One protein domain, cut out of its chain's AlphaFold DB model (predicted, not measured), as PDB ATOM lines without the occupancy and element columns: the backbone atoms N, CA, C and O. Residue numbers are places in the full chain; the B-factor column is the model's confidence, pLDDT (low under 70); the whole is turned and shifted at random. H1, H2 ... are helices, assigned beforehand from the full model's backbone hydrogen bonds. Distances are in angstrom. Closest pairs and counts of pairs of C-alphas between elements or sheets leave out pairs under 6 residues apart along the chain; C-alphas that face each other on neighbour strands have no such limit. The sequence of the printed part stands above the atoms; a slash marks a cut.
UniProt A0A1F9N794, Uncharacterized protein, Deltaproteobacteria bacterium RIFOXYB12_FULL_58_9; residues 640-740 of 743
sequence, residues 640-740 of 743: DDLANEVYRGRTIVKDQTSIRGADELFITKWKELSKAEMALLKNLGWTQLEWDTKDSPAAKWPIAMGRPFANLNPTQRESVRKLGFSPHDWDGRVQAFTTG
ATOM      1  N   ASP A 640     160.998  91.316 142.925       72.06
ATOM      2  CA  ASP A 640     161.609  92.331 142.062       72.06
ATOM      3  C   ASP A 640     162.720  91.758 141.170       72.06
ATOM      4  O   ASP A 640     162.806  92.097 139.985       72.06
ATOM      5  N   ASP A 641     163.517  90.812 141.678       78.31
ATOM      6  CA  ASP A 641     164.521  90.099 140.876       78.31
ATOM      7  C   ASP A 641     163.854  89.273 139.768       78.31
ATOM      8  O   ASP A 641     164.311  89.227 138.619       78.31
ATOM      9  N   LEU A 642     162.726  88.636 140.099       75.00
ATOM     10  CA  LEU A 642     161.927  87.866 139.153       75.00
ATOM     11  C   LEU A 642     161.117  88.754 138.208       75.00
ATOM     12  O   LEU A 642     160.863  88.328 137.083       75.00
ATOM     13  N   ALA A 643     160.712  89.959 138.601       68.75
ATOM     14  CA  ALA A 643     160.022  90.903 137.724       68.75
ATOM     15  C   ALA A 643     160.969  91.444 136.639       68.75
ATOM     16  O   ALA A 643     160.586  91.533 135.469       68.75
ATOM     17  N   ASN A 644     162.232  91.686 137.001       72.75
ATOM     18  CA  ASN A 644     163.234  92.320 136.142       72.75
ATOM     19  C   ASN A 644     164.100  91.340 135.322       72.75
ATOM     20  O   ASN A 644     164.977  91.758 134.563       72.75
ATOM     21  N   GLU A 645     163.863  90.025 135.413       75.06
ATOM     22  CA  GLU A 645     164.647  89.026 134.678       75.06
ATOM     23  C   GLU A 645     164.470  89.166 133.146       75.06
ATOM     24  O   GLU A 645     163.434  88.795 132.580       75.06
ATOM     25  N   VAL A 646     165.509  89.659 132.455       68.19
ATOM     26  CA  VAL A 646     165.535  89.819 130.989       68.19
ATOM     27  C   VAL A 646     165.576  88.454 130.298       68.19
ATOM     28  O   VAL A 646     166.577  87.730 130.344       68.19
ATOM     29  N   TYR A 647     164.500  88.110 129.589       59.72
ATOM     30  CA  TYR A 647     164.434  86.881 128.804       59.72
ATOM     31  C   TYR A 647     165.426  86.916 127.629       59.72
ATOM     32  O   TYR A 647     165.350  87.766 126.746       59.72
ATOM     33  N   ARG A 648     166.362  85.958 127.597       60.91
ATOM     34  CA  ARG A 648     167.408  85.853 126.556       60.91
ATOM     35  C   ARG A 648     167.041  84.932 125.383       60.91
ATOM     36  O   ARG A 648     167.891  84.643 124.539       60.91
ATOM     37  N   GLY A 649     165.821  84.397 125.356       64.19
ATOM     38  CA  GLY A 649     165.346  83.537 124.274       64.19
ATOM     39  C   GLY A 649     164.790  84.327 123.088       64.19
ATOM     40  O   GLY A 649     164.901  85.547 123.004       64.19
ATOM     41  N   ARG A 650     164.198  83.618 122.123       64.62
ATOM     42  CA  ARG A 650     163.559  84.247 120.961       64.62
ATOM     43  C   ARG A 650     162.245  84.882 121.419       64.62
ATOM     44  O   ARG A 650     161.378  84.143 121.873       64.62
ATOM     45  N   THR A 651     162.112  86.199 121.284       66.62
ATOM     46  CA  THR A 651     160.881  86.930 121.613       66.62
ATOM     47  C   THR A 651     159.694  86.333 120.858       66.62
ATOM     48  O   THR A 651     159.719  86.219 119.629       66.62
ATOM     49  N   ILE A 652     158.674  85.898 121.604       71.12
ATOM     50  CA  ILE A 652     157.495  85.216 121.042       71.12
ATOM     51  C   ILE A 652     156.580  86.216 120.323       71.12
ATOM     52  O   ILE A 652     156.029  85.899 119.269       71.12
ATOM     53  N   VAL A 653     156.475  87.438 120.851       78.31
ATOM     54  CA  VAL A 653     155.675  88.531 120.286       78.31
ATOM     55  C   VAL A 653     156.551  89.775 120.159       78.31
ATOM     56  O   VAL A 653     157.237  90.150 121.109       78.31
ATOM     57  N   LYS A 654     156.565  90.384 118.966       77.06
ATOM     58  CA  LYS A 654     157.361  91.588 118.672       77.06
ATOM     59  C   LYS A 654     156.699  92.877 119.154       77.06
ATOM     60  O   LYS A 654     157.419  93.792 119.530       77.06
ATOM     61  N   ASP A 655     155.370  92.923 119.143       79.19
ATOM     62  CA  ASP A 655     154.586  94.101 119.503       79.19
ATOM     63  C   ASP A 655     153.606  93.761 120.629       79.19
ATOM     64  O   ASP A 655     152.671  92.979 120.447       79.19
ATOM     65  N   GLN A 656     153.865  94.310 121.811       77.38
ATOM     66  CA  GLN A 656     153.087  94.030 123.016       77.38
ATOM     67  C   GLN A 656     151.742  94.769 123.027       77.38
ATOM     68  O   GLN A 656     150.840  94.334 123.727       77.38
ATOM     69  N   THR A 657     151.576  95.808 122.200       81.62
ATOM     70  CA  THR A 657     150.307  96.549 122.073       81.62
ATOM     71  C   THR A 657     149.214  95.743 121.365       81.62
ATOM     72  O   THR A 657     148.039  96.069 121.455       81.62
ATOM     73  N   SER A 658     149.593  94.647 120.696       83.75
ATOM     74  CA  SER A 658     148.670  93.736 120.005       83.75
ATOM     75  C   SER A 658     148.017  92.677 120.907       83.75
ATOM     76  O   SER A 658     147.324  91.787 120.403       83.75
ATOM     77  N   ILE A 659     148.287  92.727 122.213       91.06
ATOM     78  CA  ILE A 659     147.776  91.787 123.213       91.06
ATOM     79  C   ILE A 659     146.773  92.536 124.086       91.06
ATOM     80  O   ILE A 659     147.101  93.588 124.636       91.06
ATOM     81  N   ARG A 660     145.563  91.990 124.210       92.69
ATOM     82  CA  ARG A 660     144.526  92.519 125.100       92.69
ATOM     83  C   ARG A 660     144.969  92.475 126.561       92.69
ATOM     84  O   ARG A 660     145.780  91.632 126.949       92.69
ATOM     85  N   GLY A 661     144.398  93.360 127.376       89.31
ATOM     86  CA  GLY A 661     144.565  93.297 128.828       89.31
ATOM     87  C   GLY A 661     144.059  91.965 129.393       89.31
ATOM     88  O   GLY A 661     143.219  91.306 128.781       89.31
ATOM     89  N   ALA A 662     144.565  91.566 130.563       85.94
ATOM     90  CA  ALA A 662     144.228  90.284 131.183       85.94
ATOM     91  C   ALA A 662     142.708  90.077 131.338       85.94
ATOM     92  O   ALA A 662     142.207  89.000 131.027       85.94
ATOM     93  N   ASP A 663     141.964  91.106 131.740       86.69
ATOM     94  CA  ASP A 663     140.516  90.995 131.961       86.69
ATOM     95  C   ASP A 663     139.742  90.790 130.652       86.69
ATOM     96  O   ASP A 663     138.898  89.898 130.548       86.69
ATOM     97  N   GLU A 664     140.096  91.543 129.608       92.44
ATOM     98  CA  GLU A 664     139.522  91.385 128.268       92.44
ATOM     99  C   GLU A 664     139.880  90.034 127.643       92.44
ATOM    100  O   GLU A 664     139.063  89.404 126.966       92.44
ATOM    101  N   LEU A 665     141.103  89.555 127.881       93.25
ATOM    102  CA  LEU A 665     141.568  88.270 127.378       93.25
ATOM    103  C   LEU A 665     140.652  87.144 127.881       93.25
ATOM    104  O   LEU A 665     140.193  86.336 127.079       93.25
ATOM    105  N   PHE A 666     140.331  87.117 129.178       89.19
ATOM    106  CA  PHE A 666     139.543  86.041 129.790       89.19
ATOM    107  C   PHE A 666     138.048  86.075 129.446       89.19
ATOM    108  O   PHE A 666     137.399  85.038 129.506       89.19
ATOM    109  N   ILE A 667     137.483  87.187 128.989       92.88
ATOM    110  CA  ILE A 667     136.099  87.188 128.472       92.88
ATOM    111  C   ILE A 667     136.015  86.794 126.986       92.88
ATOM    112  O   ILE A 667     134.943  86.455 126.488       92.88
ATOM    113  N   THR A 668     137.148  86.783 126.279       94.94
ATOM    114  CA  THR A 668     137.214  86.547 124.830       94.94
ATOM    115  C   THR A 668     137.181  85.050 124.486       94.94
ATOM    116  O   THR A 668     137.883  84.230 125.091       94.94
ATOM    117  N   LYS A 669     136.402  84.663 123.463       95.75
ATOM    118  CA  LYS A 669     136.378  83.275 122.955       95.75
ATOM    119  C   LYS A 669     137.659  82.949 122.194       95.75
ATOM    120  O   LYS A 669     138.249  83.820 121.561       95.75
ATOM    121  N   TRP A 670     138.066  81.677 122.134       96.19
ATOM    122  CA  TRP A 670     139.346  81.303 121.510       96.19
ATOM    123  C   TRP A 670     139.480  81.766 120.051       96.19
ATOM    124  O   TRP A 670     140.567  82.106 119.591       96.19
ATOM    125  N   LYS A 671     138.365  81.791 119.310       96.31
ATOM    126  CA  LYS A 671     138.317  82.215 117.900       96.31
ATOM    127  C   LYS A 671     138.561  83.713 117.690       96.31
ATOM    128  O   LYS A 671     138.927  84.102 116.587       96.31
ATOM    129  N   GLU A 672     138.352  84.524 118.719       96.44
ATOM    130  CA  GLU A 672     138.502  85.984 118.691       96.44
ATOM    131  C   GLU A 672     139.897  86.426 119.166       96.44
ATOM    132  O   GLU A 672     140.262  87.601 119.060       96.44
ATOM    133  N   LEU A 673     140.704  85.485 119.664       96.19
ATOM    134  CA  LEU A 673     142.084  85.724 120.061       96.19
ATOM    135  C   LEU A 673     142.984  85.965 118.847       96.19
ATOM    136  O   LEU A 673     142.895  85.295 117.811       96.19
ATOM    137  N   SER A 674     143.923  86.891 118.995       96.00
ATOM    138  CA  SER A 674     144.963  87.119 118.002       96.00
ATOM    139  C   SER A 674     145.892  85.902 117.899       96.00
ATOM    140  O   SER A 674     146.027  85.079 118.812       96.00
ATOM    141  N   LYS A 675     146.602  85.765 116.770       94.12
ATOM    142  CA  LYS A 675     147.595  84.682 116.603       94.12
ATOM    143  C   LYS A 675     148.698  84.727 117.665       94.12
ATOM    144  O   LYS A 675     149.241  83.675 118.001       94.12
ATOM    145  N   ALA A 676     149.024  85.919 118.164       93.31
ATOM    146  CA  ALA A 676     149.999  86.118 119.228       93.31
ATOM    147  C   ALA A 676     149.454  85.618 120.575       93.31
ATOM    148  O   ALA A 676     150.106  84.798 121.219       93.31
ATOM    149  N   GLU A 677     148.234  86.012 120.942       96.19
ATOM    150  CA  GLU A 677     147.551  85.577 122.171       96.19
ATOM    151  C   GLU A 677     147.402  84.054 122.225       96.19
ATOM    152  O   GLU A 677     147.820  83.418 123.194       96.19
ATOM    153  N   MET A 678     146.930  83.436 121.136       96.75
ATOM    154  CA  MET A 678     146.827  81.975 121.038       96.75
ATOM    155  C   MET A 678     148.177  81.273 121.229       96.75
ATOM    156  O   MET A 678     148.230  80.176 121.782       96.75
ATOM    157  N   ALA A 679     149.277  81.853 120.740       94.69
ATOM    158  CA  ALA A 679     150.605  81.264 120.900       94.69
ATOM    159  C   ALA A 679     151.091  81.344 122.355       94.69
ATOM    160  O   ALA A 679     151.649  80.368 122.860       94.69
ATOM    161  N   LEU A 680     150.845  82.468 123.035       95.75
ATOM    162  CA  LEU A 680     151.180  82.657 124.449       95.75
ATOM    163  C   LEU A 680     150.365  81.716 125.345       95.75
ATOM    164  O   LEU A 680     150.936  81.015 126.181       95.75
ATOM    165  N   LEU A 681     149.056  81.598 125.106       96.25
ATOM    166  CA  LEU A 681     148.184  80.679 125.841       96.25
ATOM    167  C   LEU A 681     148.570  79.210 125.625       96.25
ATOM    168  O   LEU A 681     148.641  78.442 126.584       96.25
ATOM    169  N   LYS A 682     148.934  78.818 124.397       96.38
ATOM    170  CA  LYS A 682     149.459  77.468 124.120       96.38
ATOM    171  C   LYS A 682     150.745  77.160 124.886       96.38
ATOM    172  O   LYS A 682     150.931  76.019 125.302       96.38
ATOM    173  N   ASN A 683     151.623  78.140 125.105       95.88
ATOM    174  CA  ASN A 683     152.834  77.943 125.916       95.88
ATOM    175  C   ASN A 683     152.513  77.708 127.400       95.88
ATOM    176  O   ASN A 683     153.240  76.979 128.080       95.88
ATOM    177  N   LEU A 684     151.413  78.285 127.888       95.75
ATOM    178  CA  LEU A 684     150.862  78.006 129.217       95.75
ATOM    179  C   LEU A 684     150.098  76.673 129.274       95.75
ATOM    180  O   LEU A 684     149.750  76.209 130.354       95.75
ATOM    181  N   GLY A 685     149.922  76.005 128.133       96.19
ATOM    182  CA  GLY A 685     149.301  74.689 128.028       96.19
ATOM    183  C   GLY A 685     147.813  74.724 127.700       96.19
ATOM    184  O   GLY A 685     147.201  73.665 127.713       96.19
ATOM    185  N   TRP A 686     147.246  75.891 127.383       96.25
ATOM    186  CA  TRP A 686     145.851  75.996 126.968       96.25
ATOM    187  C   TRP A 686     145.613  75.359 125.602       96.25
ATOM    188  O   TRP A 686     146.313  75.640 124.618       96.25
ATOM    189  N   THR A 687     144.568  74.546 125.529       96.12
ATOM    190  CA  THR A 687     143.934  74.132 124.279       96.12
ATOM    191  C   THR A 687     142.665  74.941 124.017       96.12
ATOM    192  O   THR A 687     142.086  75.528 124.925       96.12
ATOM    193  N   GLN A 688     142.205  74.945 122.763       95.75
ATOM    194  CA  GLN A 688     140.959  75.620 122.391       95.75
ATOM    195  C   GLN A 688     139.767  75.125 123.222       95.75
ATOM    196  O   GLN A 688     138.982  75.930 123.702       95.75
ATOM    197  N   LEU A 689     139.658  73.804 123.406       94.19
ATOM    198  CA  LEU A 689     138.560  73.205 124.160       94.19
ATOM    199  C   LEU A 689     138.574  73.663 125.620       94.19
ATOM    200  O   LEU A 689     137.527  74.001 126.156       94.19
ATOM    201  N   GLU A 690     139.748  73.686 126.251       94.06
ATOM    202  CA  GLU A 690     139.903  74.111 127.648       94.06
ATOM    203  C   GLU A 690     139.597  75.599 127.815       94.06
ATOM    204  O   GLU A 690     138.938  75.977 128.774       94.06
ATOM    205  N   TRP A 691     140.009  76.439 126.862       95.12
ATOM    206  CA  TRP A 691     139.731  77.875 126.902       95.12
ATOM    207  C   TRP A 691     138.249  78.194 126.710       95.12
ATOM    208  O   TRP A 691     137.669  78.953 127.479       95.12
ATOM    209  N   ASP A 692     137.615  77.582 125.709       93.00
ATOM    210  CA  ASP A 692     136.194  77.798 125.426       93.00
ATOM    211  C   ASP A 692     135.290  77.220 126.539       93.00
ATOM    212  O   ASP A 692     134.117  77.575 126.620       93.00
ATOM    213  N   THR A 693     135.825  76.350 127.409       92.50
ATOM    214  CA  THR A 693     135.110  75.758 128.555       92.50
ATOM    215  C   THR A 693     135.610  76.245 129.915       92.50
ATOM    216  O   THR A 693     135.185  75.696 130.927       92.50
ATOM    217  N   LYS A 694     136.472  77.270 129.970       90.44
ATOM    218  CA  LYS A 694     137.134  77.718 131.212       90.44
ATOM    219  C   LYS A 694     136.173  78.198 132.307       90.44
ATOM    220  O   LYS A 694     136.472  78.041 133.481       90.44
ATOM    221  N   ASP A 695     135.005  78.697 131.910       87.25
ATOM    222  CA  ASP A 695     133.959  79.189 132.817       87.25
ATOM    223  C   ASP A 695     133.002  78.065 133.274       87.25
ATOM    224  O   ASP A 695     132.081  78.281 134.059       87.25
ATOM    225  N   SER A 696     133.193  76.838 132.774       88.12
ATOM    226  CA  SER A 696     132.402  75.670 133.164       88.12
ATOM    227  C   SER A 696     132.917  75.069 134.477       88.12
ATOM    228  O   SER A 696     134.128  74.966 134.666       88.12
ATOM    229  N   PRO A 697     132.047  74.513 135.343       80.69
ATOM    230  CA  PRO A 697     132.491  73.719 136.494       80.69
ATOM    231  C   PRO A 697     133.307  72.473 136.099       80.69
ATOM    232  O   PRO A 697     134.013  71.905 136.927       80.69
ATOM    233  N   ALA A 698     133.239  72.046 134.832       78.38
ATOM    234  CA  ALA A 698     134.052  70.962 134.280       78.38
ATOM    235  C   ALA A 698     135.362  71.440 133.617       78.38
ATOM    236  O   ALA A 698     136.049  70.634 132.978       78.38
ATOM    237  N   ALA A 699     135.703  72.730 133.732       83.25
ATOM    238  CA  ALA A 699     136.894  73.319 133.133       83.25
ATOM    239  C   ALA A 699     138.164  72.588 133.577       83.25
ATOM    240  O   ALA A 699     138.474  72.472 134.766       83.25
ATOM    241  N   LYS A 700     138.944  72.118 132.602       86.00
ATOM    242  CA  LYS A 700     140.289  71.595 132.848       86.00
ATOM    243  C   LYS A 700     141.297  72.701 132.611       86.00
ATOM    244  O   LYS A 700     141.590  73.053 131.475       86.00
ATOM    245  N   TRP A 701     141.831  73.226 133.701       86.88
ATOM    246  CA  TRP A 701     142.851  74.260 133.653       86.88
ATOM    247  C   TRP A 701     144.226  73.640 133.372       86.88
ATOM    248  O   TRP A 701     144.547  72.575 133.915       86.88
ATOM    249  N   PRO A 702     145.070  74.275 132.540       92.81
ATOM    250  CA  PRO A 702     146.418  73.786 132.294       92.81
ATOM    251  C   PRO A 702     147.249  73.712 133.576       92.81
ATOM    252  O   PRO A 702     147.146  74.570 134.448       92.81
ATOM    253  N   ILE A 703     148.174  72.749 133.646       91.56
ATOM    254  CA  ILE A 703     149.060  72.538 134.812       91.56
ATOM    255  C   ILE A 703     149.829  73.812 135.206       91.56
ATOM    256  O   ILE A 703     150.175  73.978 136.373       91.56
ATOM    257  N   ALA A 704     150.116  74.705 134.253       92.62
ATOM    258  CA  ALA A 704     150.784  75.969 134.543       92.62
ATOM    259  C   ALA A 704     149.961  76.873 135.477       92.62
ATOM    260  O   ALA A 704     150.554  77.504 136.341       92.62
ATOM    261  N   MET A 705     148.626  76.872 135.368       90.69
ATOM    262  CA  MET A 705     147.713  77.690 136.189       90.69
ATOM    263  C   MET A 705     147.656  77.244 137.659       90.69
ATOM    264  O   MET A 705     147.160  77.972 138.506       90.69
ATOM    265  N   GLY A 706     148.171  76.051 137.971       91.12
ATOM    266  CA  GLY A 706     148.313  75.555 139.343       91.12
ATOM    267  C   GLY A 706     149.712  75.760 139.927       91.12
ATOM    268  O   GLY A 706     150.052  75.111 140.915       91.12
ATOM    269  N   ARG A 707     150.573  76.565 139.290       94.88
ATOM    270  CA  ARG A 707     151.963  76.771 139.717       94.88
ATOM    271  C   ARG A 707     152.241  78.247 139.982       94.88
ATOM    272  O   ARG A 707     151.974  79.055 139.092       94.88
ATOM    273  N   PRO A 708     152.875  78.574 141.124       95.75
ATOM    274  CA  PRO A 708     153.380  79.917 141.367       95.75
ATOM    275  C   PRO A 708     154.308  80.389 140.244       95.75
ATOM    276  O   PRO A 708     155.007  79.574 139.626       95.75
ATOM    277  N   PHE A 709     154.364  81.695 140.009       95.62
ATOM    278  CA  PHE A 709     155.119  82.341 138.942       95.62
ATOM    279  C   PHE A 709     156.595  81.927 138.961       95.62
ATOM    280  O   PHE A 709     157.174  81.604 137.920       95.62
ATOM    281  N   ALA A 710     157.194  81.838 140.152       94.19
ATOM    282  CA  ALA A 710     158.577  81.401 140.345       94.19
ATOM    283  C   ALA A 710     158.845  79.976 139.814       94.19
ATOM    284  O   ALA A 710     159.933  79.700 139.299       94.19
ATOM    285  N   ASN A 711     157.835  79.099 139.853       94.75
ATOM    286  CA  ASN A 711     157.910  77.692 139.447       94.75
ATOM    287  C   ASN A 711     157.582  77.457 137.965       94.75
ATOM    288  O   ASN A 711     157.654  76.320 137.474       94.75
ATOM    289  N   LEU A 712     157.218  78.511 137.234       94.94
ATOM    290  CA  LEU A 712     157.053  78.455 135.790       94.94
ATOM    291  C   LEU A 712     158.416  78.379 135.098       94.94
ATOM    292  O   LEU A 712     159.410  78.969 135.531       94.94
ATOM    293  N   ASN A 713     158.469  77.667 133.972       94.19
ATOM    294  CA  ASN A 713     159.673  77.689 133.146       94.19
ATOM    295  C   ASN A 713     159.857  79.084 132.493       94.19
ATOM    296  O   ASN A 713     158.887  79.833 132.371       94.19
ATOM    297  N   PRO A 714     161.065  79.446 132.019       93.12
ATOM    298  CA  PRO A 714     161.318  80.790 131.487       93.12
ATOM    299  C   PRO A 714     160.385  81.216 130.340       93.12
ATOM    300  O   PRO A 714     160.010  82.379 130.252       93.12
ATOM    301  N   THR A 715     159.976  80.276 129.480       92.12
ATOM    302  CA  THR A 715     159.052  80.537 128.363       92.12
ATOM    303  C   THR A 715     157.624  80.798 128.851       92.12
ATOM    304  O   THR A 715     156.917  81.639 128.296       92.12
ATOM    305  N   GLN A 716     157.200  80.096 129.901       95.69
ATOM    306  CA  GLN A 716     155.918  80.314 130.564       95.69
ATOM    307  C   GLN A 716     155.903  81.657 131.294       95.69
ATOM    308  O   GLN A 716     154.971  82.418 131.077       95.69
ATOM    309  N   ARG A 717     156.956  82.002 132.053       95.31
ATOM    310  CA  ARG A 717     157.083  83.320 132.707       95.31
ATOM    311  C   ARG A 717     156.993  84.471 131.711       95.31
ATOM    312  O   ARG A 717     156.259  85.424 131.942       95.31
ATOM    313  N   GLU A 718     157.693  84.367 130.580       92.94
ATOM    314  CA  GLU A 718     157.595  85.365 129.509       92.94
ATOM    315  C   GLU A 718     156.168  85.451 128.958       92.94
ATOM    316  O   GLU A 718     155.662  86.548 128.736       92.94
ATOM    317  N   SER A 719     155.502  84.306 128.776       95.31
ATOM    318  CA  SER A 719     154.130  84.276 128.269       95.31
ATOM    319  C   SER A 719     153.141  84.914 129.250       95.31
ATOM    320  O   SER A 719     152.307  85.696 128.814       95.31
ATOM    321  N   VAL A 720     153.291  84.676 130.558       95.31
ATOM    322  CA  VAL A 720     152.509  85.339 131.619       95.31
ATOM    323  C   VAL A 720     152.714  86.858 131.591       95.31
ATOM    324  O   VAL A 720     151.740  87.597 131.479       95.31
ATOM    325  N   ARG A 721     153.969  87.333 131.567       92.75
ATOM    326  CA  ARG A 721     154.267  88.777 131.499       92.75
ATOM    327  C   ARG A 721     153.713  89.431 130.234       92.75
ATOM    328  O   ARG A 721     153.211  90.548 130.276       92.75
ATOM    329  N   LYS A 722     153.813  88.752 129.086       93.50
ATOM    330  CA  LYS A 722     153.314  89.276 127.804       93.50
ATOM    331  C   LYS A 722     151.792  89.318 127.736       93.50
ATOM    332  O   LYS A 722     151.280  90.187 127.048       93.50
ATOM    333  N   LEU A 723     151.103  88.441 128.462       94.12
ATOM    334  CA  LEU A 723     149.651  88.495 128.649       94.12
ATOM    335  C   LEU A 723     149.209  89.564 129.670       94.12
ATOM    336  O   LEU A 723     148.023  89.662 129.956       94.12
ATOM    337  N   GLY A 724     150.141  90.359 130.208       92.81
ATOM    338  CA  GLY A 724     149.834  91.489 131.086       92.81
ATOM    339  C   GLY A 724     149.740  91.149 132.572       92.81
ATOM    340  O   GLY A 724     149.390  92.019 133.356       92.81
ATOM    341  N   PHE A 725     150.074  89.924 132.981       92.88
ATOM    342  CA  PHE A 725     150.075  89.544 134.393       92.88
ATOM    343  C   PHE A 725     151.375  89.963 135.077       92.88
ATOM    344  O   PHE A 725     152.469  89.605 134.612       92.88
ATOM    345  N   SER A 726     151.269  90.641 136.222       93.00
ATOM    346  CA  SER A 726     152.388  90.713 137.156       93.00
ATOM    347  C   SER A 726     152.586  89.354 137.853       93.00
ATOM    348  O   SER A 726     151.663  88.532 137.899       93.00
ATOM    349  N   PRO A 727     153.782  89.075 138.409       93.94
ATOM    350  CA  PRO A 727     153.991  87.888 139.236       93.94
ATOM    351  C   PRO A 727     152.973  87.769 140.379       93.94
ATOM    352  O   PRO A 727     152.514  86.668 140.672       93.94
ATOM    353  N   HIS A 728     152.589  88.900 140.977       92.69
ATOM    354  CA  HIS A 728     151.624  88.945 142.070       92.69
ATOM    355  C   HIS A 728     150.205  88.600 141.597       92.69
ATOM    356  O   HIS A 728     149.557  87.750 142.202       92.69
ATOM    357  N   ASP A 729     149.755  89.169 140.471       91.06
ATOM    358  CA  ASP A 729     148.427  88.878 139.904       91.06
ATOM    359  C   ASP A 729     148.297  87.405 139.509       91.06
ATOM    360  O   ASP A 729     147.257  86.772 139.705       91.06
ATOM    361  N   TRP A 730     149.378  86.844 138.957       94.12
ATOM    362  CA  TRP A 730     149.437  85.431 138.610       94.12
ATOM    363  C   TRP A 730     149.303  84.548 139.849       94.12
ATOM    364  O   TRP A 730     148.466  83.646 139.871       94.12
ATOM    365  N   ASP A 731     150.096  84.813 140.887       93.50
ATOM    366  CA  ASP A 731     150.077  84.023 142.118       93.50
ATOM    367  C   ASP A 731     148.748  84.162 142.866       93.50
ATOM    368  O   ASP A 731     148.225  83.162 143.362       93.50
ATOM    369  N   GLY A 732     148.136  85.350 142.850       92.31
ATOM    370  CA  GLY A 732     146.782  85.571 143.358       92.31
ATOM    371  C   GLY A 732     145.745  84.693 142.653       92.31
ATOM    372  O   GLY A 732     144.918  84.058 143.311       92.31
ATOM    373  N   ARG A 733     145.833  84.553 141.322       87.19
ATOM    374  CA  ARG A 733     144.961  83.646 140.555       87.19
ATOM    375  C   ARG A 733     145.246  82.171 140.826       87.19
ATOM    376  O   ARG A 733     144.306  81.394 140.970       87.19
ATOM    377  N   VAL A 734     146.514  81.771 140.946       89.50
ATOM    378  CA  VAL A 734     146.893  80.399 141.340       89.50
ATOM    379  C   VAL A 734     146.320  80.069 142.724       89.50
ATOM    380  O   VAL A 734     145.840  78.957 142.955       89.50
ATOM    381  N   GLN A 735     146.326  81.028 143.649       89.44
ATOM    382  CA  GLN A 735     145.764  80.865 144.987       89.44
ATOM    383  C   GLN A 735     144.232  80.778 144.964       89.44
ATOM    384  O   GLN A 735     143.668  79.878 145.587       89.44
ATOM    385  N   ALA A 736     143.546  81.648 144.217       84.25
ATOM    386  CA  ALA A 736     142.096  81.554 144.025       84.25
ATOM    387  C   ALA A 736     141.708  80.180 143.450       84.25
ATOM    388  O   ALA A 736     140.856  79.482 143.998       84.25
ATOM    389  N   PHE A 737     142.455  79.730 142.439       80.00
ATOM    390  CA  PHE A 737     142.267  78.435 141.795       80.00
ATOM    391  C   PHE A 737     142.470  77.250 142.751       80.00
ATOM    392  O   PHE A 737     141.635  76.351 142.826       80.00
ATOM    393  N   THR A 738     143.565  77.240 143.513       77.75
ATOM    394  CA  THR A 738     143.875  76.145 144.453       77.75
ATOM    395  C   THR A 738     142.946  76.105 145.664       77.75
ATOM    396  O   THR A 738     142.762  75.040 146.250       77.75
ATOM    397  N   THR A 739     142.331  77.234 146.022       81.81
ATOM    398  CA  THR A 739     141.374  77.326 147.134       81.81
ATOM    399  C   THR A 739     139.923  77.081 146.716       81.81
ATOM    400  O   THR A 739     139.047  77.055 147.577       81.81
ATOM    401  N   GLY A 740     139.649  76.875 145.421       71.69
ATOM    402  CA  GLY A 740     138.299  76.626 144.907       71.69
ATOM    403  C   GLY A 740     137.357  77.830 145.020       71.69
ATOM    404  O   GLY A 740     136.146  77.673 144.868       71.69
TER     405      GLY A 740
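This is residues 640 to 740 of the 743 residues of an uncharacterized protein of Deltaproteobacteria bacterium RIFOXYB12_FULL_58_9 (UniProt A0A1F9N794). This is a small all-helix domain of short helices and much loop: H3 and H6 pack on each other near the middle, and the longest helix, H7, runs along one side with the short H5 packed on its later part. H1 and the long stretch of residues 644 to 661 pass along the outside at one end, while H2 and H4 lie toward the opposite end, where the loop round Pro 697 reaches farthest out. The printed part has 101 residues with seven named helices, H1 to H7 in order, and no named strand; under half of its residues, 50, are in named elements. The whole is compact and rounded, with a radius of gyration of the C-alphas of 13.2 A and spans of 37 by 30 by 19 A.

Find C-alpha 640 at (161.609, 92.331, 142.062); there H1 begins, residues 640 to 643. Read on past residues 644 to 661 to H2, residues 662 to 667, 9.1 A from first to last C-alpha. H3, residues 675 to 683, begins with C-alpha 675 at (147.595, 84.682, 116.603) and is 12.6 A long. Two short helices come next, H4 at residues 688 to 692 and H5 at residues 703 to 706. H6, residues 714 to 722, is 12.2 A long. H7, residues 727 to 739, runs 18.3 A and ends with C-alpha 739 at (141.374, 77.326, 147.134).

Start at H6, whose centre is nearest to the mean of the C-alphas, at 7.3 A. It touches H3, with the closest C-alphas, those of Leu 680 and Ser 719, 5.1 A apart; the two run opposite ways at a steep tilt of 42 degrees. H6 and H7 are close but not clearly touching, about perpendicular at 79 degrees, with the closest C-alphas, those of Val 720 and Trp 730, 7.6 A apart. H7 touches H5 with residues 733 to 738 alone; the closest C-alphas are those of Gly 706 and Val 734, at 5.4 A. H1 is close to H7 but not clearly touching it, the closest C-alphas being those of Ala 643 and Pro 727, at 6.9 A. H2 and H4 touch no helix; H2 and H3 are only just apart, at 8.4 A. Every backbone O i to N i+4 pair is within hydrogen-bond range in H2, H3, H4, H6 and H7; H1 and H5 are too short for such a pair.

Look for the two C-alphas farthest apart at Arg 648 and Pro 697, 38.3 A from each other. The printed part has no cut. The link from H1 to H2 is long, with 18 residues, and those from H3 to H4 and from H6 to H7 are tight. The mean pLDDT of the printed part is 88.2; look for values under 70 at residue 643 and residues 646 to 651 of this model.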